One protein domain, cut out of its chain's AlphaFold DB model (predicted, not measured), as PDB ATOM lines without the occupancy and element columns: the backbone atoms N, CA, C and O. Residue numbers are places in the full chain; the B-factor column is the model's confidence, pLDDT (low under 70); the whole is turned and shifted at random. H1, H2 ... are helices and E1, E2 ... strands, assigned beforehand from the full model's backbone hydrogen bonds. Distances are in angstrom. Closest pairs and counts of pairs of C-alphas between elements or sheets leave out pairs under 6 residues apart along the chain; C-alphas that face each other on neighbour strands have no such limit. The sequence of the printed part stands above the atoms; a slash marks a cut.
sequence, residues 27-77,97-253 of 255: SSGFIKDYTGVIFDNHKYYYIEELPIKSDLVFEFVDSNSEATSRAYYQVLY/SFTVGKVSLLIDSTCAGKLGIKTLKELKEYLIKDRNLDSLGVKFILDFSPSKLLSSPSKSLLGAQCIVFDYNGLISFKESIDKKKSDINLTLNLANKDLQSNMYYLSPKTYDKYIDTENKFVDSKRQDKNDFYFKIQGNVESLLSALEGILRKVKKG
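Overview. This is residues 27 to 77 and 97 to 253 of the 255 residues of an uncharacterized protein of Borrelia hermsii (UniProt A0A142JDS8). The main body is a closed barrel of seven strands, E1, E2, E4, E5, E6, E7 and E8, closed by only a short parallel seam between E8 and E1; at the far end of E8 three more strands, E9, E10 and E3, are paired on as an extension. Helices H3 and H4 pack side by side on the outside of the barrel, H1 sits outside it near the bend of E2, and H2 meets the last turn of H4. The 208 printed residues hold four named helices and ten named strands, in the order E1 E2 E3 E4 H1 H2 E5 E6 H3 E7 E8 E9 E10 H4, in a mixed class of helices and strands. The sheet is mixed, antiparallel but for E8 and E1. The whole is compact and rounded, with a radius of gyration of the C-alphas of 17.4 A and spans of 50 by 41 by 33 A.

Along the chain. Start round the ring at C-alpha 36, at (163.589, 125.807, 119.040), where E1 begins; it ends at residue 39. E2, residues 42 to 54, runs 29.7 A and bends by 74 degrees at residue 45. Next round the ring come E4, residues 99 to 108, 28.3 A; E5, residues 139 to 143; E6, residues 161 to 166; and E7, residues 183 to 193, 31.5 A. E8, residues 199 to 211, starts at C-alpha 199 (154.036, 125.637, 115.358), runs 33.4 A and bends by 75 degrees at residue 208. Beyond the ring are E9, residues 216 to 218, E10, residues 229 to 233, and E3, residues 57 to 61. The helices are H1, residues 109 to 114, H2, residues 120 to 129, H3, residues 167 to 178, 16.5 A, and H4, residues 236 to 251, 22.4 A, ending at C-alpha 251 (179.289, 122.314, 103.669).

Arrangement. Look round the barrel for N and O pairs within hydrogen-bond range: N 37 and O 44 for the hairpin E1 and E2, 2.8 A; N 50 and O 103 for E2 and E4, 2.8 A; N 104 and O 141 for E4 and E5, 2.9 A; N 140 and O 165 for the hairpin E5 and E6, 2.8 A; N 164 and O 189 for E6 and E7, 2.8 A; N 188 and O 205 for the hairpin E7 and E8, 2.8 A. The parallel pair E8 and E1 has N 200 and O 38, 2.8 A. E7, E8, E9 and E10 form a meander, each strand the antiparallel neighbour of the one before: find N 211 and O 216, 2.7 A, then N 217 and O 230, 2.7 A. E3 is antiparallel to E10, with N 59 and O 231 at 2.9 A. H3 lies outside the barrel over E7 at a height over the sheet of 6.5 A, and the closest C-alphas are those of Gly 169 and Leu 186, 5.9 A. H4 lies outside it over E2 and E4, at a height of 9.5 A; the closest C-alphas of H4 and E2 are those of Ala 242 and Ile 52, 6.4 A. H3, with residues 174 to 178 alone, touches residues 236 to 243 of H4, opposite ways at a shallow tilt of 34 degrees, only just short of steep; the closest C-alphas, Lys 174 and Leu 240, are 6.3 A apart. H1 is on the barrel, outside it and over none of its strands; C-alphas 109 and 44 are its closest to E2, 5.1 A. H2 is not on the barrel; it and H4 only just touch, only at their ends, with 3 pairs of C-alphas within 8 A, the closest being Leu 127 and Lys 251, 5.5 A. In H1, H2, H3 and H4 every O i to N i+4 pair is within hydrogen-bond range.

Size, cuts and confidence. The C-alphas farthest apart, Ser 28 and Gln 223, are 53.4 A apart. Residues 78 to 96 are not printed, and C-alphas 77 and 97 stand 22.4 A apart across this cut, in the link from E3 to E4. Of the links printed whole, E5 to E6 is long, with 17 residues. Mean pLDDT of the printed part is 76.6; 51 residues are under 70, among them residues 61 to 77 and 144 to 157.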
ATOM      1  N   SER A  27     175.668 131.832 124.045       81.50
ATOM      2  CA  SER A  27     177.064 131.873 124.503       81.50
ATOM      3  C   SER A  27     177.606 130.507 124.932       81.50
ATOM      4  O   SER A  27     178.815 130.292 124.903       81.50
ATOM      5  N   SER A  28     176.726 129.580 125.314       83.19
ATOM      6  CA  SER A  28     177.094 128.242 125.782       83.19
ATOM      7  C   SER A  28     177.686 127.352 124.685       83.19
ATOM      8  O   SER A  28     178.353 126.363 124.983       83.19
ATOM      9  N   GLY A  29     177.417 127.666 123.413       84.25
ATOM     10  CA  GLY A  29     177.829 126.856 122.268       84.25
ATOM     11  C   GLY A  29     177.115 125.502 122.150       84.25
ATOM     12  O   GLY A  29     177.401 124.767 121.202       84.25
ATOM     13  N   PHE A  30     176.191 125.159 123.056       90.81
ATOM     14  CA  PHE A  30     175.383 123.942 122.960       90.81
ATOM     15  C   PHE A  30     174.212 124.142 122.004       90.81
ATOM     16  O   PHE A  30     173.447 125.087 122.160       90.81
ATOM     17  N   ILE A  31     174.005 123.208 121.070       89.75
ATOM     18  CA  ILE A  31     172.940 123.310 120.059       89.75
ATOM     19  C   ILE A  31     171.539 123.328 120.682       89.75
ATOM     20  O   ILE A  31     170.630 123.944 120.143       89.75
ATOM     21  N   LYS A  32     171.359 122.675 121.837       89.06
ATOM     22  CA  LYS A  32     170.060 122.590 122.520       89.06
ATOM     23  C   LYS A  32     169.595 123.928 123.102       89.06
ATOM     24  O   LYS A  32     168.405 124.081 123.362       89.06
ATOM     25  N   ASP A  33     170.537 124.847 123.316       87.00
ATOM     26  CA  ASP A  33     170.283 126.178 123.869       87.00
ATOM     27  C   ASP A  33     169.925 127.181 122.757       87.00
ATOM     28  O   ASP A  33     169.553 128.319 123.040       87.00
ATOM     29  N   TYR A  34     170.018 126.770 121.488       88.12
ATOM     30  CA  TYR A  34     169.525 127.547 120.359       88.12
ATOM     31  C   TYR A  34     167.994 127.545 120.334       88.12
ATOM     32  O   TYR A  34     167.338 126.602 120.789       88.12
ATOM     33  N   THR A  35     167.417 128.593 119.745       85.62
ATOM     34  CA  THR A  35     165.965 128.743 119.611       85.62
ATOM     35  C   THR A  35     165.345 127.526 118.926       85.62
ATOM     36  O   THR A  35     165.721 127.162 117.812       85.62
ATOM     37  N   GLY A  36     164.371 126.907 119.595       84.69
ATOM     38  CA  GLY A  36     163.589 125.807 119.040       84.69
ATOM     39  C   GLY A  36     162.432 126.312 118.178       84.69
ATOM     40  O   GLY A  36     161.680 127.182 118.613       84.69
ATOM     41  N   VAL A  37     162.257 125.731 116.994       86.19
ATOM     42  CA  VAL A  37     161.104 125.954 116.105       86.19
ATOM     43  C   VAL A  37     160.412 124.618 115.856       86.19
ATOM     44  O   VAL A  37     161.085 123.596 115.745       86.19
ATOM     45  N   ILE A  38     159.081 124.610 115.786       88.38
ATOM     46  CA  ILE A  38     158.306 123.388 115.556       88.38
ATOM     47  C   ILE A  38     157.692 123.436 114.157       88.38
ATOM     48  O   ILE A  38     156.944 124.363 113.864       88.38
ATOM     49  N   PHE A  39     157.967 122.430 113.330       88.44
ATOM     50  CA  PHE A  39     157.292 122.193 112.048       88.44
ATOM     51  C   PHE A  39     156.599 120.833 112.105       88.44
ATOM     52  O   PHE A  39     157.267 119.846 112.394       88.44
ATOM     53  N   ASP A  40     155.284 120.771 111.883       87.56
ATOM     54  CA  ASP A  40     154.478 119.536 111.948       87.56
ATOM     55  C   ASP A  40     154.826 118.639 113.149       87.56
ATOM     56  O   ASP A  40     155.143 117.458 113.008       87.56
ATOM     57  N   ASN A  41     154.817 119.214 114.355       87.06
ATOM     58  CA  ASN A  41     155.179 118.544 115.615       87.06
ATOM     59  C   ASN A  41     156.644 118.079 115.748       87.06
ATOM     60  O   ASN A  41     156.998 117.479 116.762       87.06
ATOM     61  N   HIS A  42     157.517 118.389 114.791       91.44
ATOM     62  CA  HIS A  42     158.946 118.100 114.866       91.44
ATOM     63  C   HIS A  42     159.713 119.338 115.313       91.44
ATOM     64  O   HIS A  42     159.534 120.433 114.778       91.44
ATOM     65  N   LYS A  43     160.577 119.172 116.318       92.88
ATOM     66  CA  LYS A  43     161.398 120.257 116.857       92.88
ATOM     67  C   LYS A  43     162.713 120.368 116.091       92.88
ATOM     68  O   LYS A  43     163.469 119.401 115.994       92.88
ATOM     69  N   TYR A  44     163.030 121.586 115.681       92.94
ATOM     70  CA  TYR A  44     164.281 121.966 115.047       92.94
ATOM     71  C   TYR A  44     165.003 123.040 115.860       92.94
ATOM     72  O   TYR A  44     164.362 123.880 116.491       92.94
ATOM     73  N   TYR A  45     166.332 123.037 115.828       91.56
ATOM     74  CA  TYR A  45     167.166 124.115 116.356       91.56
ATOM     75  C   TYR A  45     167.469 125.122 115.249       91.56
ATOM     76  O   TYR A  45     167.926 124.732 114.176       91.56
ATOM     77  N   TYR A  46     167.223 126.404 115.506       88.94
ATOM     78  CA  TYR A  46     167.552 127.505 114.603       88.94
ATOM     79  C   TYR A  46     169.024 127.864 114.742       88.94
ATOM     80  O   TYR A  46     169.391 128.416 115.768       88.94
ATOM     81  N   ILE A  47     169.858 127.560 113.748       89.62
ATOM     82  CA  ILE A  47     171.324 127.604 113.882       89.62
ATOM     83  C   ILE A  47     171.950 128.874 113.321       89.62
ATOM     84  O   ILE A  47     172.903 129.387 113.907       89.62
ATOM     85  N   GLU A  48     171.466 129.342 112.175       85.88
ATOM     86  CA  GLU A  48     172.075 130.460 111.458       85.88
ATOM     87  C   GLU A  48     171.059 131.172 110.567       85.88
ATOM     88  O   GLU A  48     170.107 130.559 110.078       85.88
ATOM     89  N   GLU A  49     171.298 132.459 110.330       83.44
ATOM     90  CA  GLU A  49     170.563 133.279 109.373       83.44
ATOM     91  C   GLU A  49     171.503 133.842 108.303       83.44
ATOM     92  O   GLU A  49     172.508 134.486 108.603       83.44
ATOM     93  N   LEU A  50     171.165 133.618 107.033       80.25
ATOM     94  CA  LEU A  50     171.955 134.065 105.891       80.25
ATOM     95  C   LEU A  50     171.105 135.013 105.036       80.25
ATOM     96  O   LEU A  50     170.176 134.552 104.368       80.25
ATOM     97  N   PRO A  51     171.379 136.329 105.044       75.00
ATOM     98  CA  PRO A  51     170.586 137.285 104.283       75.00
ATOM     99  C   PRO A  51     170.755 137.058 102.776       75.00
ATOM    100  O   PRO A  51     171.860 136.815 102.287       75.00
ATOM    101  N   ILE A  52     169.656 137.194 102.038       70.56
ATOM    102  CA  ILE A  52     169.613 137.152 100.578       70.56
ATOM    103  C   ILE A  52     169.086 138.494 100.080       70.56
ATOM    104  O   ILE A  52     167.978 138.910 100.404       70.56
ATOM    105  N   LYS A  53     169.874 139.167  99.242       65.62
ATOM    106  CA  LYS A  53     169.404 140.330  98.486       65.62
ATOM    107  C   LYS A  53     168.863 139.829  97.159       65.62
ATOM    108  O   LYS A  53     169.636 139.296  96.368       65.62
ATOM    109  N   SER A  54     167.560 139.953  96.940       62.50
ATOM    110  CA  SER A  54     166.933 139.428  95.735       62.50
ATOM    111  C   SER A  54     165.748 140.292  95.315       62.50
ATOM    112  O   SER A  54     164.926 140.701  96.122       62.50
ATOM    113  N   ASP A  55     165.660 140.596  94.032       61.25
ATOM    114  CA  ASP A  55     164.548 141.292  93.380       61.25
ATOM    115  C   ASP A  55     163.412 140.323  93.004       61.25
ATOM    116  O   ASP A  55     162.706 140.532  92.020       61.25
ATOM    117  N   LEU A  56     163.257 139.233  93.764       64.69
ATOM    118  CA  LEU A  56     162.336 138.161  93.426       64.69
ATOM    119  C   LEU A  56     160.963 138.309  94.075       64.69
ATOM    120  O   LEU A  56     160.833 138.638  95.256       64.69
ATOM    121  N   VAL A  57     159.945 137.959  93.294       67.62
ATOM    122  CA  VAL A  57     158.572 137.730  93.744       67.62
ATOM    123  C   VAL A  57     158.224 136.269  93.494       67.62
ATOM    124  O   VAL A  57     158.481 135.730  92.418       67.62
ATOM    125  N   PHE A  58     157.625 135.629  94.494       71.25
ATOM    126  CA  PHE A  58     157.151 134.257  94.397       71.25
ATOM    127  C   PHE A  58     155.637 134.251  94.306       71.25
ATOM    128  O   PHE A  58     154.951 134.860  95.123       71.25
ATOM    129  N   GLU A  59     155.125 133.545  93.313       71.56
ATOM    130  CA  GLU A  59     153.701 133.377  93.081       71.56
ATOM    131  C   GLU A  59     153.359 131.899  93.234       71.56
ATOM    132  O   GLU A  59     154.021 131.038  92.658       71.56
ATOM    133  N   PHE A  60     152.340 131.602  94.037       70.81
ATOM    134  CA  PHE A  60     151.866 130.246  94.277       70.81
ATOM    135  C   PHE A  60     150.348 130.192  94.126       70.81
ATOM    136  O   PHE A  60     149.643 131.036  94.688       70.81
ATOM    137  N   VAL A  61     149.852 129.201  93.385       67.12
ATOM    138  CA  VAL A  61     148.417 128.992  93.149       67.12
ATOM    139  C   VAL A  61     148.047 127.541  93.467       67.12
ATOM    140  O   VAL A  61     148.741 126.617  93.044       67.12
ATOM    141  N   ASP A  62     146.968 127.356  94.240       62.69
ATOM    142  CA  ASP A  62     146.447 126.055  94.681       62.69
ATOM    143  C   ASP A  62     144.922 125.969  94.515       62.69
ATOM    144  O   ASP A  62     144.173 126.722  95.144       62.69
ATOM    145  N   SER A  63     144.456 125.041  93.673       47.66
ATOM    146  CA  SER A  63     143.048 124.921  93.266       47.66
ATOM    147  C   SER A  63     142.143 124.205  94.276       47.66
ATOM    148  O   SER A  63     140.927 124.339  94.187       47.66
ATOM    149  N   ASN A  64     142.682 123.543  95.311       43.91
ATOM    150  CA  ASN A  64     141.875 122.898  96.369       43.91
ATOM    151  C   ASN A  64     141.170 123.885  97.321       43.91
ATOM    152  O   ASN A  64     140.626 123.492  98.353       43.91
ATOM    153  N   SER A  65     141.174 125.172  96.989       43.47
ATOM    154  CA  SER A  65     140.371 126.166  97.669       43.47
ATOM    155  C   SER A  65     139.262 126.651  96.739       43.47
ATOM    156  O   SER A  65     139.392 127.671  96.068       43.47
ATOM    157  N   GLU A  66     138.107 125.979  96.767       31.50
ATOM    158  CA  GLU A  66     136.866 126.458  96.124       31.50
ATOM    159  C   GLU A  66     136.407 127.852  96.641       31.50
ATOM    160  O   GLU A  66     135.382 128.379  96.217       31.50
ATOM    161  N   ALA A  67     137.188 128.511  97.512       33.16
ATOM    162  CA  ALA A  67     136.992 129.886  97.962       33.16
ATOM    163  C   ALA A  67     138.210 130.837  97.818       33.16
ATOM    164  O   ALA A  67     138.059 132.023  98.122       33.16
ATOM    165  N   THR A  68     139.392 130.416  97.346       32.56
ATOM    166  CA  THR A  68     140.575 131.310  97.289       32.56
ATOM    167  C   THR A  68     141.442 131.133  96.042       32.56
ATOM    168  O   THR A  68     142.654 130.969  96.115       32.56
ATOM    169  N   SER A  69     140.854 131.348  94.866       32.88
ATOM    170  CA  SER A  69     141.612 131.841  93.711       32.88
ATOM    171  C   SER A  69     142.083 133.284  93.982       32.88
ATOM    172  O   SER A  69     141.426 134.249  93.577       32.88
ATOM    173  N   ARG A  70     143.174 133.480  94.730       28.91
ATOM    174  CA  ARG A  70     143.900 134.762  94.790       28.91
ATOM    175  C   ARG A  70     145.386 134.515  94.954       28.91
ATOM    176  O   ARG A  70     145.777 133.789  95.859       28.91
ATOM    177  N   ALA A  71     146.181 135.192  94.128       32.81
ATOM    178  CA  ALA A  71     147.589 135.431  94.395       32.81
ATOM    179  C   ALA A  71     147.763 135.804  95.877       32.81
ATOM    180  O   ALA A  71     147.085 136.708  96.384       32.81
ATOM    181  N   TYR A  72     148.586 135.030  96.582       32.38
ATOM    182  CA  TYR A  72     148.822 135.202  98.008       32.38
ATOM    183  C   TYR A  72     149.590 136.496  98.235       32.38
ATOM    184  O   TYR A  72     150.776 136.611  97.950       32.38
ATOM    185  N   TYR A  73     148.865 137.474  98.753       29.69
ATOM    186  CA  TYR A  73     149.316 138.827  98.980       29.69
ATOM    187  C   TYR A  73     148.699 139.274 100.305       29.69
ATOM    188  O   TYR A  73     147.485 139.475 100.371       29.69
ATOM    189  N   GLN A  74     149.487 139.361 101.386       31.17
ATOM    190  CA  GLN A  74     148.946 139.714 102.702       31.17
ATOM    191  C   GLN A  74     149.737 140.818 103.411       31.17
ATOM    192  O   GLN A  74     150.897 140.656 103.783       31.17
ATOM    193  N   VAL A  75     149.040 141.928 103.672       25.84
ATOM    194  CA  VAL A  75     149.415 142.961 104.644       25.84
ATOM    195  C   VAL A  75     148.714 142.642 105.971       25.84
ATOM    196  O   VAL A  75     147.496 142.484 106.026       25.84
ATOM    197  N   LEU A  76     149.484 142.530 107.055       24.66
ATOM    198  CA  LEU A  76     148.990 142.277 108.415       24.66
ATOM    199  C   LEU A  76     148.357 143.539 109.040       24.66
ATOM    200  O   LEU A  76     149.045 144.561 109.095       24.66
ATOM    201  N   TYR A  77     147.125 143.441 109.568       25.75
ATOM    202  CA  TYR A  77     146.660 143.770 110.944       25.75
ATOM    203  C   TYR A  77     145.140 144.082 110.984       25.75
ATOM    204  O   TYR A  77     144.689 144.998 110.308       25.75
ATOM    205  N   SER A  97     162.707 148.109  94.284       34.69
ATOM    206  CA  SER A  97     162.614 147.596  95.646       34.69
ATOM    207  C   SER A  97     163.279 146.223  95.687       34.69
ATOM    208  O   SER A  97     162.668 145.206  95.366       34.69
ATOM    209  N   PHE A  98     164.561 146.181  96.049       37.88
ATOM    210  CA  PHE A  98     165.209 144.923  96.416       37.88
ATOM    211  C   PHE A  98     164.479 144.328  97.627       37.88
ATOM    212  O   PHE A  98     164.485 144.927  98.705       37.88
ATOM    213  N   THR A  99     163.888 143.144  97.481       51.50
ATOM    214  CA  THR A  99     163.356 142.398  98.622       51.50
ATOM    215  C   THR A  99     164.535 141.752  99.347       51.50
ATOM    216  O   THR A  99     165.189 140.830  98.857       51.50
ATOM    217  N   VAL A 100     164.873 142.261 100.531       52.31
ATOM    218  CA  VAL A 100     165.841 141.578 101.396       52.31
ATOM    219  C   VAL A 100     165.116 140.411 102.058       52.31
ATOM    220  O   VAL A 100     164.298 140.610 102.954       52.31
ATOM    221  N   GLY A 101     165.392 139.205 101.575       67.00
ATOM    222  CA  GLY A 101     164.987 137.955 102.203       67.00
ATOM    223  C   GLY A 101     166.115 137.353 103.034       67.00
ATOM    224  O   GLY A 101     167.199 137.925 103.181       67.00
ATOM    225  N   LYS A 102     165.877 136.163 103.564       77.75
ATOM    226  CA  LYS A 102     166.871 135.378 104.294       77.75
ATOM    227  C   LYS A 102     166.663 133.888 104.083       77.75
ATOM    228  O   LYS A 102     165.553 133.436 103.814       77.75
ATOM    229  N   VAL A 103     167.747 133.138 104.245       85.25
ATOM    230  CA  VAL A 103     167.713 131.693 104.446       85.25
ATOM    231  C   VAL A 103     168.130 131.385 105.868       85.25
ATOM    232  O   VAL A 103     169.270 131.645 106.255       85.25
ATOM    233  N   SER A 104     167.217 130.808 106.634       88.25
ATOM    234  CA  SER A 104     167.516 130.286 107.962       88.25
ATOM    235  C   SER A 104     167.882 128.811 107.871       88.25
ATOM    236  O   SER A 104     167.230 128.039 107.164       88.25
ATOM    237  N   LEU A 105     168.920 128.414 108.599       91.62
ATOM    238  CA  LEU A 105     169.354 127.029 108.710       91.62
ATOM    239  C   LEU A 105     168.770 126.413 109.976       91.62
ATOM    240  O   LEU A 105     169.074 126.869 111.083       91.62
ATOM    241  N   LEU A 106     167.979 125.357 109.819       92.69
ATOM    242  CA  LEU A 106     167.453 124.590 110.939       92.69
ATOM    243  C   LEU A 106     167.990 123.163 110.933       92.69
ATOM    244  O   LEU A 106     168.196 122.573 109.873       92.69
ATOM    245  N   ILE A 107     168.170 122.599 112.123       93.25
ATOM    246  CA  ILE A 107     168.623 121.218 112.311       93.25
ATOM    247  C   ILE A 107     167.605 120.452 113.131       93.25
ATOM    248  O   ILE A 107     167.188 120.921 114.189       93.25
ATOM    249  N   ASP A 108     167.230 119.267 112.659       94.69
ATOM    250  CA  ASP A 108     166.317 118.388 113.378       94.69
ATOM    251  C   ASP A 108     166.927 117.979 114.727       94.69
ATOM    252  O   ASP A 108     168.027 117.420 114.805       94.69
ATOM    253  N   SER A 109     166.202 118.266 115.810       93.81
ATOM    254  CA  SER A 109     166.681 117.986 117.164       93.81
ATOM    255  C   SER A 109     166.871 116.492 117.438       93.81
ATOM    256  O   SER A 109     167.778 116.119 118.187       93.81
ATOM    257  N   THR A 110     166.069 115.634 116.805       94.62
ATOM    258  CA  THR A 110     166.154 114.176 116.920       94.62
ATOM    259  C   THR A 110     167.358 113.648 116.155       94.62
ATOM    260  O   THR A 110     168.096 112.813 116.680       94.62
ATOM    261  N   CYS A 111     167.594 114.143 114.934       93.62
ATOM    262  CA  CYS A 111     168.755 113.744 114.135       93.62
ATOM    263  C   CYS A 111     170.062 114.155 114.812       93.62
ATOM    264  O   CYS A 111     170.948 113.320 114.981       93.62
ATOM    265  N   ALA A 112     170.155 115.398 115.295       92.38
ATOM    266  CA  ALA A 112     171.333 115.854 116.029       92.38
ATOM    267  C   ALA A 112     171.603 115.002 117.282       92.38
ATOM    268  O   ALA A 112     172.745 114.621 117.535       92.38
ATOM    269  N   GLY A 113     170.548 114.631 118.020       92.19
ATOM    270  CA  GLY A 113     170.651 113.733 119.173       92.19
ATOM    271  C   GLY A 113     171.165 112.337 118.807       92.19
ATOM    272  O   GLY A 113     172.080 111.837 119.460       92.19
ATOM    273  N   LYS A 114     170.631 111.726 117.740       93.12
ATOM    274  CA  LYS A 114     171.073 110.409 117.236       93.12
ATOM    275  C   LYS A 114     172.527 110.418 116.763       93.12
ATOM    276  O   LYS A 114     173.240 109.446 116.983       93.12
ATOM    277  N   LEU A 115     172.961 111.516 116.149       91.44
ATOM    278  CA  LEU A 115     174.337 111.717 115.688       91.44
ATOM    279  C   LEU A 115     175.297 112.125 116.821       91.44
ATOM    280  O   LEU A 115     176.492 112.284 116.585       91.44
ATOM    281  N   GLY A 116     174.796 112.306 118.048       92.31
ATOM    282  CA  GLY A 116     175.603 112.697 119.203       92.31
ATOM    283  C   GLY A 116     176.111 114.141 119.160       92.31
ATOM    284  O   GLY A 116     177.005 114.486 119.928       92.31
ATOM    285  N   ILE A 117     175.546 114.990 118.298       93.19
ATOM    286  CA  ILE A 117     175.941 116.393 118.147       93.19
ATOM    287  C   ILE A 117     175.317 117.197 119.290       93.19
ATOM    288  O   ILE A 117     174.095 117.314 119.391       93.19
ATOM    289  N   LYS A 118     176.148 117.768 120.162       93.94
ATOM    290  CA  LYS A 118     175.719 118.561 121.327       93.94
ATOM    291  C   LYS A 118     176.114 120.026 121.207       93.94
ATOM    292  O   LYS A 118     175.453 120.879 121.798       93.94
ATOM    293  N   THR A 119     177.166 120.327 120.459       94.12
ATOM    294  CA  THR A 119     177.781 121.652 120.353       94.12
ATOM    295  C   THR A 119     177.873 122.132 118.910       94.12
ATOM    296  O   THR A 119     177.907 121.337 117.969       94.12
ATOM    297  N   LEU A 120     177.975 123.451 118.722       91.00
ATOM    298  CA  LEU A 120     178.234 124.048 117.409       91.00
ATOM    299  C   LEU A 120     179.555 123.539 116.812       91.00
ATOM    300  O   LEU A 120     179.659 123.378 115.601       91.00
ATOM    301  N   LYS A 121     180.562 123.263 117.648       91.75
ATOM    302  CA  LYS A 121     181.843 122.712 117.193       91.75
ATOM    303  C   LYS A 121     181.662 121.326 116.567       91.75
ATOM    304  O   LYS A 121     182.100 121.119 115.441       91.75
ATOM    305  N   GLU A 122     180.980 120.417 117.260       93.44
ATOM    306  CA  GLU A 122     180.688 119.068 116.749       93.44
ATOM    307  C   GLU A 122     179.848 119.128 115.473       93.44
ATOM    308  O   GLU A 122     180.117 118.396 114.525       93.44
ATOM    309  N   LEU A 123     178.881 120.047 115.411       92.00
ATOM    310  CA  LEU A 123     178.098 120.284 114.206       92.00
ATOM    311  C   LEU A 123     178.985 120.717 113.031       92.00
ATOM    312  O   LEU A 123     178.887 120.157 111.944       92.00
ATOM    313  N   LYS A 124     179.872 121.697 113.235       90.75
ATOM    314  CA  LYS A 124     180.798 122.164 112.192       90.75
ATOM    315  C   LYS A 124     181.707 121.041 111.705       90.75
ATOM    316  O   LYS A 124     181.873 120.872 110.502       90.75
ATOM    317  N   GLU A 125     182.255 120.251 112.623       90.75
ATOM    318  CA  GLU A 125     183.068 119.084 112.276       90.75
ATOM    319  C   GLU A 125     182.271 118.039 111.491       90.75
ATOM    320  O   GLU A 125     182.798 117.480 110.527       90.75
ATOM    321  N   TYR A 126     181.010 117.803 111.867       90.00
ATOM    322  CA  TYR A 126     180.110 116.908 111.148       90.00
ATOM    323  C   TYR A 126     179.900 117.382 109.709       90.00
ATOM    324  O   TYR A 126     180.128 116.614 108.785       90.00
ATOM    325  N   LEU A 127     179.564 118.659 109.507       89.12
ATOM    326  CA  LEU A 127     179.311 119.241 108.182       89.12
ATOM    327  C   LEU A 127     180.532 119.201 107.252       89.12
ATOM    328  O   LEU A 127     180.382 119.092 106.037       89.12
ATOM    329  N   ILE A 128     181.739 119.309 107.812       86.94
ATOM    330  CA  ILE A 128     182.993 119.236 107.049       86.94
ATOM    331  C   ILE A 128     183.302 117.787 106.639       86.94
ATOM    332  O   ILE A 128     183.815 117.551 105.542       86.94
ATOM    333  N   LYS A 129     183.026 116.821 107.525       84.81
ATOM    334  CA  LYS A 129     183.342 115.396 107.330       84.81
ATOM    335  C   LYS A 129     182.284 114.672 106.498       84.81
ATOM    336  O   LYS A 129     182.638 113.923 105.589       84.81
ATOM    337  N   ASP A 130     181.011 114.894 106.797       70.44
ATOM    338  CA  ASP A 130     179.867 114.311 106.107       70.44
ATOM    339  C   ASP A 130     179.268 115.338 105.140       70.44
ATOM    340  O   ASP A 130     178.703 116.361 105.527       70.44
ATOM    341  N   ARG A 131     179.408 115.062 103.841       65.12
ATOM    342  CA  ARG A 131     178.881 115.930 102.778       65.12
ATOM    343  C   ARG A 131     177.387 115.723 102.534       65.12
ATOM    344  O   ARG A 131     176.816 116.475 101.736       65.12
ATOM    345  N   ASN A 132     176.775 114.717 103.160       69.88
ATOM    346  CA  ASN A 132     175.354 114.454 103.039       69.88
ATOM    347  C   ASN A 132     174.585 115.102 104.200       69.88
ATOM    348  O   ASN A 132     174.550 114.586 105.312       69.88
ATOM    349  N   LEU A 133     173.939 116.236 103.927       80.69
ATOM    350  CA  LEU A 133     173.165 116.982 104.925       80.69
ATOM    351  C   LEU A 133     171.810 116.333 105.261       80.69
ATOM    352  O   LEU A 133     171.141 116.784 106.193       80.69
ATOM    353  N   ASP A 134     171.404 115.281 104.539       82.00
ATOM    354  CA  ASP A 134     170.133 114.588 104.780       82.00
ATOM    355  C   ASP A 134     170.099 113.886 106.140       82.00
ATOM    356  O   ASP A 134     169.084 113.922 106.835       82.00
ATOM    357  N   SER A 135     171.217 113.281 106.552       83.88
ATOM    358  CA  SER A 135     171.353 112.552 107.823       83.88
ATOM    359  C   SER A 135     171.114 113.449 109.041       83.88
ATOM    360  O   SER A 135     170.582 113.013 110.061       83.88
ATOM    361  N   LEU A 136     171.467 114.725 108.908       87.94
ATOM    362  CA  LEU A 136     171.316 115.754 109.926       87.94
ATOM    363  C   LEU A 136     169.896 116.358 109.947       87.94
ATOM    364  O   LEU A 136     169.566 117.128 110.849       87.94
ATOM    365  N   GLY A 137     169.037 116.002 108.984       90.00
ATOM    366  CA  GLY A 137     167.680 116.539 108.880       90.00
ATOM    367  C   GLY A 137     167.666 118.056 108.680       90.00
ATOM    368  O   GLY A 137     166.808 118.745 109.230       90.00
ATOM    369  N   VAL A 138     168.649 118.587 107.944       91.44
ATOM    370  CA  VAL A 138     168.787 120.029 107.720       91.44
ATOM    371  C   VAL A 138     167.598 120.558 106.923       91.44
ATOM    372  O   VAL A 138     167.229 119.999 105.886       91.44
ATOM    373  N   LYS A 139     167.036 121.679 107.381       93.12
ATOM    374  CA  LYS A 139     166.043 122.455 106.638       93.12
ATOM    375  C   LYS A 139     166.586 123.843 106.315       93.12
ATOM    376  O   LYS A 139     167.195 124.497 107.161       93.12
ATOM    377  N   PHE A 140     166.325 124.289 105.094       92.56
ATOM    378  CA  PHE A 140     166.606 125.637 104.619       92.56
ATOM    379  C   PHE A 140     165.282 126.389 104.522       92.56
ATOM    380  O   PHE A 140     164.409 126.009 103.738       92.56
ATOM    381  N   ILE A 141     165.125 127.430 105.336       89.75
ATOM    382  CA  ILE A 141     163.901 128.230 105.386       89.75
ATOM    383  C   ILE A 141     164.111 129.511 104.619       89.75
ATOM    384  O   ILE A 141     164.851 130.380 105.065       89.75
ATOM    385  N   LEU A 142     163.448 129.624 103.481       86.25
ATOM    386  CA  LEU A 142     163.474 130.807 102.652       86.25
ATOM    387  C   LEU A 142     162.311 131.729 103.052       86.25
ATOM    388  O   LEU A 142     161.139 131.371 102.907       86.25
ATOM    389  N   ASP A 143     162.651 132.901 103.580       78.31
ATOM    390  CA  ASP A 143     161.711 133.887 104.121       78.31
ATOM    391  C   ASP A 143     161.957 135.264 103.485       78.31
ATOM    392  O   ASP A 143     163.065 135.801 103.539       78.31
ATOM    393  N   PHE A 144     160.915 135.832 102.872       64.12
ATOM    394  CA  PHE A 144     160.943 137.118 102.164       64.12
ATOM    395  C   PHE A 144     160.021 138.173 102.788       64.12
ATOM    396  O   PHE A 144     159.710 139.168 102.138       64.12
ATOM    397  N   SER A 145     159.583 137.986 104.040       54.59
ATOM    398  CA  SER A 145     158.773 138.972 104.771       54.59
ATOM    399  C   SER A 145     159.613 139.746 105.799       54.59
ATOM    400  O   SER A 145     159.564 139.439 106.990       54.59
ATOM    401  N   PRO A 146     160.367 140.793 105.403       46.00
ATOM    402  CA  PRO A 146     161.108 141.615 106.361       46.00
ATOM    403  C   PRO A 146     160.199 142.559 107.174       46.00
ATOM    404  O   PRO A 146     160.639 143.159 108.157       46.00
ATOM    405  N   SER A 147     158.927 142.723 106.799       40.22
ATOM    406  CA  SER A 147     158.018 143.690 107.415       40.22
ATOM    407  C   SER A 147     157.270 143.111 108.632       40.22
ATOM    408  O   SER A 147     156.348 142.311 108.506       40.22
ATOM    409  N   LYS A 148     157.625 143.637 109.822       39.28
ATOM    410  CA  LYS A 148     156.956 143.540 111.154       39.28
ATOM    411  C   LYS A 148     157.534 142.581 112.216       39.28
ATOM    412  O   LYS A 148     156.798 142.124 113.093       39.28
ATOM    413  N   LEU A 149     158.855 142.394 112.266       39.78
ATOM    414  CA  LEU A 149     159.519 141.697 113.389       39.78
ATOM    415  C   LEU A 149     160.011 142.588 114.547       39.78
ATOM    416  O   LEU A 149     160.673 142.104 115.459       39.78
ATOM    417  N   LEU A 150     159.654 143.870 114.585       37.94
ATOM    418  CA  LEU A 150     160.124 144.790 115.628       37.94
ATOM    419  C   LEU A 150     158.967 145.193 116.543       37.94
ATOM    420  O   LEU A 150     158.249 146.143 116.248       37.94
ATOM    421  N   SER A 151     158.719 144.423 117.611       34.06
ATOM    422  CA  SER A 151     157.979 144.929 118.796       34.06
ATOM    423  C   SER A 151     157.816 143.949 119.964       34.06
ATOM    424  O   SER A 151     157.239 144.351 120.966       34.06
ATOM    425  N   SER A 152     158.276 142.691 119.908       33.75
ATOM    426  CA  SER A 152     158.175 141.833 121.102       33.75
ATOM    427  C   SER A 152     159.316 140.819 121.213       33.75
ATOM    428  O   SER A 152     159.594 140.135 120.227       33.75
ATOM    429  N   PRO A 153     159.917 140.656 122.408       38.12
ATOM    430  CA  PRO A 153     160.940 139.646 122.693       38.12
ATOM    431  C   PRO A 153     160.425 138.192 122.638       38.12
ATOM    432  O   PRO A 153     161.213 137.267 122.780       38.12
ATOM    433  N   SER A 154     159.123 137.972 122.410       41.94
ATOM    434  CA  SER A 154     158.502 136.645 122.250       41.94
ATOM    435  C   SER A 154     158.154 136.264 120.801       41.94
ATOM    436  O   SER A 154     157.494 135.248 120.573       41.94
ATOM    437  N   LYS A 155     158.536 137.075 119.804       50.94
ATOM    438  CA  LYS A 155     158.181 136.834 118.393       50.94
ATOM    439  C   LYS A 155     159.121 135.818 117.728       50.94
ATOM    440  O   LYS A 155     160.328 135.849 117.932       50.94
ATOM    441  N   SER A 156     158.527 134.926 116.927       53.22
ATOM    442  CA  SER A 156     159.220 133.922 116.100       53.22
ATOM    443  C   SER A 156     160.311 134.570 115.248       53.22
ATOM    444  O   SER A 156     160.072 135.628 114.677       53.22
ATOM    445  N   LEU A 157     161.480 133.932 115.126       66.25
ATOM    446  CA  LEU A 157     162.562 134.392 114.238       66.25
ATOM    447  C   LEU A 157     162.186 134.295 112.754       66.25
ATOM    448  O   LEU A 157     162.800 134.955 111.921       66.25
ATOM    449  N   LEU A 158     161.191 133.472 112.433       73.06
ATOM    450  CA  LEU A 158     160.669 133.268 111.091       73.06
ATOM    451  C   LEU A 158     159.358 134.040 110.912       73.06
ATOM    452  O   LEU A 158     158.575 134.187 111.858       73.06
ATOM    453  N   GLY A 159     159.101 134.493 109.688       67.06
ATOM    454  CA  GLY A 159     157.842 135.099 109.280       67.06
ATOM    455  C   GLY A 159     156.639 134.173 109.480       67.06
ATOM    456  O   GLY A 159     156.759 132.994 109.818       67.06
ATOM    457  N   ALA A 160     155.440 134.720 109.279       70.19
ATOM    458  CA  ALA A 160     154.200 133.947 109.369       70.19
ATOM    459  C   ALA A 160     154.068 132.914 108.236       70.19
ATOM    460  O   ALA A 160     153.368 131.920 108.397       70.19
ATOM    461  N   GLN A 161     154.748 133.140 107.112       72.19
ATOM    462  CA  GLN A 161     154.797 132.231 105.975       72.19
ATOM    463  C   GLN A 161     156.223 132.154 105.445       72.19
ATOM    464  O   GLN A 161     156.897 133.176 105.335       72.19
ATOM    465  N   CYS A 162     156.685 130.948 105.128       80.44
ATOM    466  CA  CYS A 162     158.007 130.721 104.553       80.44
ATOM    467  C   CYS A 162     158.017 129.454 103.693       80.44
ATOM    468  O   CYS A 162     157.142 128.593 103.820       80.44
ATOM    469  N   ILE A 163     159.006 129.341 102.809       86.12
ATOM    470  CA  ILE A 163     159.229 128.130 102.016       86.12
ATOM    471  C   ILE A 163     160.287 127.295 102.725       86.12
ATOM    472  O   ILE A 163     161.364 127.788 103.055       86.12
ATOM    473  N   VAL A 164     159.989 126.021 102.951       90.62
ATOM    474  CA  VAL A 164     160.878 125.083 103.626       90.62
ATOM    475  C   VAL A 164     161.384 124.063 102.619       90.62
ATOM    476  O   VAL A 164     160.617 123.284 102.048       90.62
ATOM    477  N   PHE A 165     162.700 124.038 102.445       91.62
ATOM    478  CA  PHE A 165     163.390 123.009 101.683       91.62
ATOM    479  C   PHE A 165     164.086 122.048 102.640       91.62
ATOM    480  O   PHE A 165     164.747 122.474 103.589       91.62
ATOM    481  N   ASP A 166     163.983 120.747 102.381       91.12
ATOM    482  CA  ASP A 166     165.047 119.841 102.802       91.12
ATOM    483  C   ASP A 166     166.247 119.970 101.858       91.12
ATOM    484  O   ASP A 166     166.215 120.693 100.858       91.12
ATOM    485  N   TYR A 167     167.347 119.311 102.209       89.56
ATOM    486  CA  TYR A 167     168.569 119.406 101.427       89.56
ATOM    487  C   TYR A 167     168.372 118.917  99.983       89.56
ATOM    488  O   TYR A 167     168.673 119.666  99.053       89.56
ATOM    489  N   ASN A 168     167.799 117.729  99.772       89.19
ATOM    490  CA  ASN A 168     167.541 117.212  98.423       89.19
ATOM    491  C   ASN A 168     166.563 118.070  97.618       89.19
ATOM    492  O   ASN A 168     166.805 118.321  96.440       89.19
ATOM    493  N   GLY A 169     165.497 118.574  98.233       90.19
ATOM    494  CA  GLY A 169     164.543 119.487  97.613       90.19
ATOM    495  C   GLY A 169     165.202 120.798  97.195       90.19
ATOM    496  O   GLY A 169     164.947 121.274  96.091       90.19
ATOM    497  N   LEU A 170     166.110 121.347  98.011       91.31
ATOM    498  CA  LEU A 170     166.902 122.523  97.639       91.31
ATOM    499  C   LEU A 170     167.841 122.227  96.459       91.31
ATOM    500  O   LEU A 170     167.959 123.049  95.550       91.31
ATOM    501  N   ILE A 171     168.505 121.068  96.446       90.00
ATOM    502  CA  ILE A 171     169.354 120.657  95.319       90.00
ATOM    503  C   ILE A 171     168.519 120.511  94.042       90.00
ATOM    504  O   ILE A 171     168.861 121.131  93.035       90.00
ATOM    505  N   SER A 172     167.401 119.780  94.091       90.00
ATOM    506  CA  SER A 172     166.476 119.624  92.963       90.00
ATOM    507  C   SER A 172     165.962 120.966  92.458       90.00
ATOM    508  O   SER A 172     165.949 121.202  91.253       90.00
ATOM    509  N   PHE A 173     165.588 121.871  93.364       91.19
ATOM    510  CA  PHE A 173     165.136 123.216  93.022       91.19
ATOM    511  C   PHE A 173     166.193 123.982  92.225       91.19
ATOM    512  O   PHE A 173     165.913 124.472  91.132       91.19
ATOM    513  N   LYS A 174     167.429 124.022  92.736       91.25
ATOM    514  CA  LYS A 174     168.541 124.698  92.065       91.25
ATOM    515  C   LYS A 174     168.840 124.088  90.702       91.25
ATOM    516  O   LYS A 174     168.968 124.820  89.731       91.25
ATOM    517  N   GLU A 175     168.942 122.761  90.634       90.44
ATOM    518  CA  GLU A 175     169.224 122.067  89.377       90.44
ATOM    519  C   GLU A 175     168.137 122.288  88.327       90.44
ATOM    520  O   GLU A 175     168.451 122.355  87.142       90.44
ATOM    521  N   SER A 176     166.872 122.372  88.746       90.44
ATOM    522  CA  SER A 176     165.743 122.576  87.833       90.44
ATOM    523  C   SER A 176     165.870 123.901  87.089       90.44
ATOM    524  O   SER A 176     165.683 123.938  85.875       90.44
ATOM    525  N   ILE A 177     166.252 124.958  87.808       89.50
ATOM    526  CA  ILE A 177     166.455 126.294  87.242       89.50
ATOM    527  C   ILE A 177     167.752 126.332  86.425       89.50
ATOM    528  O   ILE A 177     167.722 126.707  85.258       89.50
ATOM    529  N   ASP A 178     168.876 125.910  87.014       89.12
ATOM    530  CA  ASP A 178     170.215 125.999  86.405       89.12
ATOM    531  C   ASP A 178     170.309 125.213  85.089       89.12
ATOM    532  O   ASP A 178     170.746 125.720  84.059       89.12
ATOM    533  N   LYS A 179     169.816 123.971  85.096       86.88
ATOM    534  CA  LYS A 179     169.863 123.077  83.930       86.88
ATOM    535  C   LYS A 179     168.622 123.189  83.047       86.88
ATOM    536  O   LYS A 179     168.537 122.460  82.061       86.88
ATOM    537  N   LYS A 180     167.651 124.035  83.416       85.81
ATOM    538  CA  LYS A 180     166.377 124.218  82.699       85.81
ATOM    539  C   LYS A 180     165.658 122.889  82.428       85.81
ATOM    540  O   LYS A 180     165.063 122.687  81.368       85.81
ATOM    541  N   LYS A 181     165.763 121.946  83.370       78.69
ATOM    542  CA  LYS A 181     165.239 120.581  83.215       78.69
ATOM    543  C   LYS A 181     163.722 120.628  83.152       78.69
ATOM    544  O   LYS A 181     163.096 121.027  84.123       78.69
ATOM    545  N   SER A 182     163.138 120.188  82.041       76.94
ATOM    546  CA  SER A 182     161.681 120.155  81.918       76.94
ATOM    547  C   SER A 182     161.048 119.106  82.821       76.94
ATOM    548  O   SER A 182     160.027 119.422  83.405       76.94
ATOM    549  N   ASP A 183     161.658 117.931  82.990       85.25
ATOM    550  CA  ASP A 183     161.155 116.876  83.877       85.25
ATOM    551  C   ASP A 183     161.921 116.879  85.199       85.25
ATOM    552  O   ASP A 183     163.152 116.758  85.233       85.25
ATOM    553  N   ILE A 184     161.192 117.034  86.299       88.62
ATOM    554  CA  ILE A 184     161.757 117.207  87.637       88.62
ATOM    555  C   ILE A 184     160.953 116.410  88.667       88.62
ATOM    556  O   ILE A 184     159.884 115.879  88.389       88.62
ATOM    557  N   ASN A 185     161.480 116.304  89.881       87.38
ATOM    558  CA  ASN A 185     160.724 115.842  91.040       87.38
ATOM    559  C   ASN A 185     161.055 116.776  92.198       87.38
ATOM    560  O   ASN A 185     162.003 116.547  92.955       87.38
ATOM    561  N   LEU A 186     160.330 117.888  92.263       89.12
ATOM    562  CA  LEU A 186     160.542 118.922  93.263       89.12
ATOM    563  C   LEU A 186     159.368 118.932  94.228       89.12
ATOM    564  O   LEU A 186     158.245 119.174  93.809       89.12
ATOM    565  N   THR A 187     159.632 118.762  95.520       87.69
ATOM    566  CA  THR A 187     158.633 119.016  96.562       87.69
ATOM    567  C   THR A 187     159.008 120.272  97.337       87.69
ATOM    568  O   THR A 187     160.099 120.358  97.894       87.69
ATOM    569  N   LEU A 188     158.101 121.248  97.362       85.19
ATOM    570  CA  LEU A 188     158.201 122.462  98.167       85.19
ATOM    571  C   LEU A 188     157.249 122.351  99.349       85.19
ATOM    572  O   LEU A 188     156.080 122.017  99.167       85.19
ATOM    573  N   ASN A 189     157.720 122.674 100.548       85.94
ATOM    574  CA  ASN A 189     156.842 122.788 101.705       85.94
ATOM    575  C   ASN A 189     156.535 124.262 101.947       85.94
ATOM    576  O   ASN A 189     157.426 125.035 102.302       85.94
ATOM    577  N   LEU A 190     155.275 124.651 101.775       82.06
ATOM    578  CA  LEU A 190     154.814 125.964 102.208       82.06
ATOM    579  C   LEU A 190     154.457 125.878 103.682       82.06
ATOM    580  O   LEU A 190     153.523 125.169 104.055       82.06
ATOM    581  N   ALA A 191     155.214 126.574 104.518       82.12
ATOM    582  CA  ALA A 191     154.994 126.580 105.948       82.12
ATOM    583  C   ALA A 191     154.197 127.807 106.365       82.12
ATOM    584  O   ALA A 191     154.589 128.937 106.072       82.12
ATOM    585  N   ASN A 192     153.115 127.579 107.104       78.75
ATOM    586  CA  ASN A 192     152.291 128.631 107.689       78.75
ATOM    587  C   ASN A 192     152.362 128.535 109.206       78.75
ATOM    588  O   ASN A 192     152.137 127.465 109.772       78.75
ATOM    589  N   LYS A 193     152.666 129.652 109.867       76.44
ATOM    590  CA  LYS A 193     152.678 129.719 111.320       76.44
ATOM    591  C   LYS A 193     151.248 129.656 111.842       76.44
ATOM    592  O   LYS A 193     150.408 130.472 111.463       76.44
ATOM    593  N   ASP A 194     151.002 128.746 112.767       74.06
ATOM    594  CA  ASP A 194     149.855 128.838 113.652       74.06
ATOM    595  C   ASP A 194     149.970 130.122 114.480       74.06
ATOM    596  O   ASP A 194     150.963 130.355 115.164       74.06
ATOM    597  N   LEU A 195     148.964 130.988 114.420       70.31
ATOM    598  CA  LEU A 195     148.979 132.228 115.194       70.31
ATOM    599  C   LEU A 195     148.696 131.991 116.684       70.31
ATOM    600  O   LEU A 195     149.005 132.861 117.498       70.31
ATOM    601  N   GLN A 196     148.121 130.840 117.039       70.94
ATOM    602  CA  GLN A 196     147.798 130.460 118.414       70.94
ATOM    603  C   GLN A 196     148.927 129.672 119.091       70.94
ATOM    604  O   GLN A 196     148.942 129.557 120.317       70.94
ATOM    605  N   SER A 197     149.897 129.169 118.326       69.62
ATOM    606  CA  SER A 197     151.047 128.427 118.844       69.62
ATOM    607  C   SER A 197     152.366 128.883 118.199       69.62
ATOM    608  O   SER A 197     152.431 129.841 117.433       69.62
ATOM    609  N   ASN A 198     153.484 128.246 118.555       67.81
ATOM    610  CA  ASN A 198     154.768 128.443 117.865       67.81
ATOM    611  C   ASN A 198     155.037 127.339 116.831       67.81
ATOM    612  O   ASN A 198     156.191 127.070 116.492       67.81
ATOM    613  N   MET A 199     153.974 126.691 116.355       80.31
ATOM    614  CA  MET A 199     154.036 125.637 115.358       80.31
ATOM    615  C   MET A 199     153.874 126.203 113.954       80.31
ATOM    616  O   MET A 199     153.105 127.133 113.719       80.31
ATOM    617  N   TYR A 200     154.596 125.613 113.018       85.00
ATOM    618  CA  TYR A 200     154.399 125.789 111.596       85.00
ATOM    619  C   TYR A 200     153.774 124.518 111.032       85.00
ATOM    620  O   TYR A 200     154.271 123.421 111.289       85.00
ATOM    621  N   TYR A 201     152.717 124.681 110.248       82.88
ATOM    622  CA  TYR A 201     152.108 123.596 109.490       82.88
ATOM    623  C   TYR A 201     152.668 123.590 108.075       82.88
ATOM    624  O   TYR A 201     152.651 124.633 107.408       82.88
ATOM    625  N   LEU A 202     153.169 122.441 107.623       84.88
ATOM    626  CA  LEU A 202     153.673 122.288 106.263       84.88
ATOM    627  C   LEU A 202     152.544 121.873 105.321       84.88
ATOM    628  O   LEU A 202     151.771 120.955 105.584       84.88
ATOM    629  N   SER A 203     152.491 122.530 104.170       81.94
ATOM    630  CA  SER A 203     151.690 122.120 103.022       81.94
ATOM    631  C   SER A 203     152.647 121.664 101.915       81.94
ATOM    632  O   SER A 203     153.146 122.510 101.162       81.94
ATOM    633  N   PRO A 204     152.997 120.362 101.855       85.00
ATOM    634  CA  PRO A 204     153.881 119.822 100.828       85.00
ATOM    635  C   PRO A 204     153.200 119.860  99.463       85.00
ATOM    636  O   PRO A 204     152.065 119.408  99.302       85.00
ATOM    637  N   LYS A 205     153.921 120.358  98.462       83.44
ATOM    638  CA  LYS A 205     153.476 120.456  97.073       83.44
ATOM    639  C   LYS A 205     154.558 119.948  96.139       83.44
ATOM    640  O   LYS A 205     155.677 120.456  96.165       83.44
ATOM    641  N   THR A 206     154.214 118.966  95.316       87.50
ATOM    642  CA  THR A 206     155.142 118.344  94.372       87.50
ATOM    643  C   THR A 206     154.882 118.846  92.958       87.50
ATOM    644  O   THR A 206     153.736 118.931  92.529       87.50
ATOM    645  N   TYR A 207     155.956 119.156  92.246       88.44
ATOM    646  CA  TYR A 207     155.975 119.588  90.857       88.44
ATOM    647  C   TYR A 207     156.822 118.606  90.067       88.44
ATOM    648  O   TYR A 207     157.896 118.189  90.519       88.44
ATOM    649  N   ASP A 208     156.340 118.258  88.886       90.31
ATOM    650  CA  ASP A 208     157.014 117.334  87.984       90.31
ATOM    651  C   ASP A 208     157.558 118.022  86.730       90.31
ATOM    652  O   ASP A 208     158.320 117.404  85.987       90.31
ATOM    653  N   LYS A 209     157.219 119.303  86.523       90.19
ATOM    654  CA  LYS A 209     157.670 120.059  85.362       90.19
ATOM    655  C   LYS A 209     158.131 121.480  85.672       90.19
ATOM    656  O   LYS A 209     157.491 122.191  86.444       90.19
ATOM    657  N   TYR A 210     159.206 121.912  85.010       91.62
ATOM    658  CA  TYR A 210     159.680 123.302  84.998       91.62
ATOM    659  C   TYR A 210     159.569 123.920  83.597       91.62
ATOM    660  O   TYR A 210     159.996 123.342  82.595       91.62
ATOM    661  N   ILE A 211     158.970 125.105  83.529       89.81
ATOM    662  CA  ILE A 211     158.759 125.918  82.332       89.81
ATOM    663  C   ILE A 211     159.742 127.091  82.401       89.81
ATOM    664  O   ILE A 211     159.467 128.107  83.042       89.81
ATOM    665  N   ASP A 212     160.892 126.935  81.741       88.56
ATOM    666  CA  ASP A 212     162.011 127.894  81.751       88.56
ATOM    667  C   ASP A 212     161.600 129.303  81.301       88.56
ATOM    668  O   ASP A 212     161.907 130.285  81.966       88.56
ATOM    669  N   THR A 213     160.812 129.412  80.227       87.88
ATOM    670  CA  THR A 213     160.360 130.706  79.678       87.88
ATOM    671  C   THR A 213     159.541 131.542  80.660       87.88
ATOM    672  O   THR A 213     159.392 132.746  80.470       87.88
ATOM    673  N   GLU A 214     158.990 130.912  81.697       86.75
ATOM    674  CA  GLU A 214     158.176 131.560  82.723       86.75
ATOM    675  C   GLU A 214     158.788 131.473  84.125       86.75
ATOM    676  O   GLU A 214     158.181 131.993  85.060       86.75
ATOM    677  N   ASN A 215     159.942 130.812  84.292       86.62
ATOM    678  CA  ASN A 215     160.500 130.429  85.593       86.62
ATOM    679  C   ASN A 215     159.442 129.790  86.517       86.62
ATOM    680  O   ASN A 215     159.247 130.203  87.667       86.62
ATOM    681  N   LYS A 216     158.700 128.816  85.980       87.94
ATOM    682  CA  LYS A 216     157.471 128.286  86.584       87.94
ATOM    683  C   LYS A 216     157.532 126.773  86.768       87.94
ATOM    684  O   LYS A 216     157.802 126.037  85.831       87.94
ATOM    685  N   PHE A 217     157.211 126.312  87.965       88.75
ATOM    686  CA  PHE A 217     157.067 124.914  88.348       88.75
ATOM    687  C   PHE A 217     155.586 124.531  88.332       88.75
ATOM    688  O   PHE A 217     154.762 125.255  88.891       88.75
ATOM    689  N   VAL A 218     155.239 123.410  87.701       88.50
ATOM    690  CA  VAL A 218     153.853 122.931  87.554       88.50
ATOM    691  C   VAL A 218     153.739 121.444  87.898       88.50
ATOM    692  O   VAL A 218     154.700 120.690  87.745       88.50
ATOM    693  N   ASP A 219     152.561 121.034  88.371       86.56
ATOM    694  CA  ASP A 219     152.172 119.623  88.499       86.56
ATOM    695  C   ASP A 219     151.366 119.220  87.257       86.56
ATOM    696  O   ASP A 219     150.172 119.497  87.128       86.56
ATOM    697  N   SER A 220     152.042 118.583  86.308       77.38
ATOM    698  CA  SER A 220     151.486 118.154  85.033       77.38
ATOM    699  C   SER A 220     150.621 116.894  85.134       77.38
ATOM    700  O   SER A 220     149.960 116.542  84.152       77.38
ATOM    701  N   LYS A 221     150.587 116.218  86.291       78.69
ATOM    702  CA  LYS A 221     149.798 114.992  86.509       78.69
ATOM    703  C   LYS A 221     148.367 115.265  86.961       78.69
ATOM    704  O   LYS A 221     147.520 114.386  86.808       78.69
ATOM    705  N   ARG A 222     148.061 116.457  87.478       71.25
ATOM    706  CA  ARG A 222     146.688 116.856  87.849       71.25
ATOM    707  C   ARG A 222     145.848 117.220  86.622       71.25
ATOM    708  O   ARG A 222     146.397 117.570  85.586       71.25
ATOM    709  N   GLN A 223     144.521 117.123  86.709       58.97
ATOM    710  CA  GLN A 223     143.623 117.478  85.597       58.97
ATOM    711  C   GLN A 223     143.494 119.006  85.395       58.97
ATOM    712  O   GLN A 223     143.442 119.448  84.250       58.97
ATOM    713  N   ASP A 224     143.602 119.815  86.457       61.47
ATOM    714  CA  ASP A 224     143.415 121.284  86.426       61.47
ATOM    715  C   ASP A 224     144.731 122.071  86.212       61.47
ATOM    716  O   ASP A 224     145.040 123.047  86.898       61.47
ATOM    717  N   LYS A 225     145.555 121.613  85.260       58.50
ATOM    718  CA  LYS A 225     146.995 121.941  85.091       58.50
ATOM    719  C   LYS A 225     147.376 123.428  85.015       58.50
ATOM    720  O   LYS A 225     148.543 123.749  85.223       58.50
ATOM    721  N   ASN A 226     146.447 124.326  84.686       53.50
ATOM    722  CA  ASN A 226     146.745 125.756  84.538       53.50
ATOM    723  C   ASN A 226     146.704 126.527  85.868       53.50
ATOM    724  O   ASN A 226     147.341 127.580  85.963       53.50
ATOM    725  N   ASP A 227     146.050 125.970  86.891       64.50
ATOM    726  CA  ASP A 227     145.769 126.667  88.150       64.50
ATOM    727  C   ASP A 227     146.670 126.222  89.311       64.50
ATOM    728  O   ASP A 227     146.612 126.809  90.384       64.50
ATOM    729  N   PHE A 228     147.532 125.213  89.126       73.62
ATOM    730  CA  PHE A 228     148.453 124.749  90.167       73.62
ATOM    731  C   PHE A 228     149.914 124.993  89.783       73.62
ATOM    732  O   PHE A 228     150.479 124.269  88.957       73.62
ATOM    733  N   TYR A 229     150.543 126.011  90.374       80.38
ATOM    734  CA  TYR A 229     151.932 126.336  90.056       80.38
ATOM    735  C   TYR A 229     152.665 127.132  91.131       80.38
ATOM    736  O   TYR A 229     152.061 127.803  91.967       80.38
ATOM    737  N   PHE A 230     153.994 127.102  91.033       82.94
ATOM    738  CA  PHE A 230     154.911 128.002  91.721       82.94
ATOM    739  C   PHE A 230     155.770 128.740  90.696       82.94
ATOM    740  O   PHE A 230     156.440 128.111  89.882       82.94
ATOM    741  N   LYS A 231     155.753 130.068  90.704       82.00
ATOM    742  CA  LYS A 231     156.454 130.908  89.730       82.00
ATOM    743  C   LYS A 231     157.384 131.886  90.425       82.00
ATOM    744  O   LYS A 231     157.043 132.457  91.459       82.00
ATOM    745  N   ILE A 232     158.550 132.084  89.823       80.56
ATOM    746  CA  ILE A 232     159.579 133.007  90.290       80.56
ATOM    747  C   ILE A 232     159.649 134.175  89.307       80.56
ATOM    748  O   ILE A 232     159.985 133.999  88.139       80.56
ATOM    749  N   GLN A 233     159.336 135.381  89.764       76.12
ATOM    750  CA  GLN A 233     159.428 136.596  88.958       76.12
ATOM    751  C   GLN A 233     160.656 137.402  89.397       76.12
ATOM    752  O   GLN A 233     160.818 137.631  90.589       76.12
ATOM    753  N   GLY A 234     161.493 137.845  88.454       72.25
ATOM    754  CA  GLY A 234     162.713 138.628  88.710       72.25
ATOM    755  C   GLY A 234     164.002 137.872  88.352       72.25
ATOM    756  O   GLY A 234     163.960 136.897  87.596       72.25
ATOM    757  N   ASN A 235     165.155 138.319  88.865       73.44
ATOM    758  CA  ASN A 235     166.452 137.715  88.548       73.44
ATOM    759  C   ASN A 235     166.710 136.404  89.320       73.44
ATOM    760  O   ASN A 235     167.218 136.388  90.447       73.44
ATOM    761  N   VAL A 236     166.415 135.275  88.674       80.12
ATOM    762  CA  VAL A 236     166.598 133.937  89.258       80.12
ATOM    763  C   VAL A 236     168.078 133.549  89.411       80.12
ATOM    764  O   VAL A 236     168.427 132.834  90.352       80.12
ATOM    765  N   GLU A 237     168.980 134.066  88.572       80.69
ATOM    766  CA  GLU A 237     170.426 133.800  88.676       80.69
ATOM    767  C   GLU A 237     171.011 134.332  89.991       80.69
ATOM    768  O   GLU A 237     171.869 133.695  90.613       80.69
ATOM    769  N   SER A 238     170.502 135.476  90.462       77.19
ATOM    770  CA  SER A 238     170.897 136.054  91.752       77.19
ATOM    771  C   SER A 238     170.496 135.152  92.924       77.19
ATOM    772  O   SER A 238     171.286 134.948  93.850       77.19
ATOM    773  N   LEU A 239     169.302 134.548  92.870       80.50
ATOM    774  CA  LEU A 239     168.867 133.571  93.871       80.50
ATOM    775  C   LEU A 239     169.701 132.296  93.812       80.50
ATOM    776  O   LEU A 239     170.145 131.824  94.856       80.50
ATOM    777  N   LEU A 240     169.947 131.754  92.617       85.69
ATOM    778  CA  LEU A 240     170.788 130.569  92.456       85.69
ATOM    779  C   LEU A 240     172.174 130.786  93.059       85.69
ATOM    780  O   LEU A 240     172.609 129.993  93.896       85.69
ATOM    781  N   SER A 241     172.813 131.906  92.723       84.00
ATOM    782  CA  SER A 241     174.129 132.282  93.247       84.00
ATOM    783  C   SER A 241     174.126 132.419  94.773       84.00
ATOM    784  O   SER A 241     175.046 131.952  95.452       84.00
ATOM    785  N   ALA A 242     173.076 133.019  95.345       83.81
ATOM    786  CA  ALA A 242     172.930 133.147  96.793       83.81
ATOM    787  C   ALA A 242     172.788 131.777  97.475       83.81
ATOM    788  O   ALA A 242     173.510 131.487  98.434       83.81
ATOM    789  N   LEU A 243     171.917 130.909  96.955       88.56
ATOM    790  CA  LEU A 243     171.707 129.556  97.476       88.56
ATOM    791  C   LEU A 243     172.971 128.692  97.347       88.56
ATOM    792  O   LEU A 243     173.262 127.887  98.231       88.56
ATOM    793  N   GLU A 244     173.769 128.878  96.295       89.75
ATOM    794  CA  GLU A 244     175.084 128.238  96.151       89.75
ATOM    795  C   GLU A 244     176.087 128.705  97.185       89.75
ATOM    796  O   GLU A 244     176.758 127.879  97.813       89.75
ATOM    797  N   GLY A 245     176.163 130.017  97.403       89.00
ATOM    798  CA  GLY A 245     176.984 130.593  98.458       89.00
ATOM    799  C   GLY A 245     176.623 130.016  99.826       89.00
ATOM    800  O   GLY A 245     177.520 129.632 100.578       89.00
ATOM    801  N   ILE A 246     175.326 129.893 100.114       88.31
ATOM    802  CA  ILE A 246     174.799 129.309 101.352       88.31
ATOM    803  C   ILE A 246     175.191 127.835 101.474       88.31
ATOM    804  O   ILE A 246     175.835 127.457 102.451       88.31
ATOM    805  N   LEU A 247     174.881 127.006 100.474       90.19
ATOM    806  CA  LEU A 247     175.219 125.579 100.492       90.19
ATOM    807  C   LEU A 247     176.722 125.346 100.660       90.19
ATOM    808  O   LEU A 247     177.136 124.460 101.407       90.19
ATOM    809  N   ARG A 248     177.547 126.157  99.991       89.88
ATOM    810  CA  ARG A 248     179.003 126.103 100.121       89.88
ATOM    811  C   ARG A 248     179.454 126.447 101.539       89.88
ATOM    812  O   ARG A 248     180.304 125.735 102.061       89.88
ATOM    813  N   LYS A 249     178.903 127.497 102.158       89.81
ATOM    814  CA  LYS A 249     179.214 127.870 103.550       89.81
ATOM    815  C   LYS A 249     178.847 126.755 104.524       89.81
ATOM    816  O   LYS A 249     179.690 126.333 105.312       89.81
ATOM    817  N   VAL A 250     177.633 126.213 104.404       89.12
ATOM    818  CA  VAL A 250     177.149 125.116 105.258       89.12
ATOM    819  C   VAL A 250     178.063 123.896 105.140       89.12
ATOM    820  O   VAL A 250     178.549 123.404 106.152       89.12
ATOM    821  N   LYS A 251     178.389 123.460 103.916       87.88
ATOM    822  CA  LYS A 251     179.289 122.314 103.669       87.88
ATOM    823  C   LYS A 251     180.734 122.536 104.121       87.88
ATOM    824  O   LYS A 251     181.488 121.580 104.250       87.88
ATOM    825  N   LYS A 252     181.149 123.786 104.329       89.06
ATOM    826  CA  LYS A 252     182.460 124.128 104.895       89.06
ATOM    827  C   LYS A 252     182.430 124.293 106.416       89.06
ATOM    828  O   LYS A 252     183.466 124.584 107.005       89.06
ATOM    829  N   GLY A 253     181.266 124.141 107.055       84.38
ATOM    830  CA  GLY A 253     181.100 124.421 108.482       84.38
ATOM    831  C   GLY A 253     181.264 125.907 108.831       84.38
ATOM    832  O   GLY A 253     181.516 126.244 109.988       84.38
TER     833      GLY A 253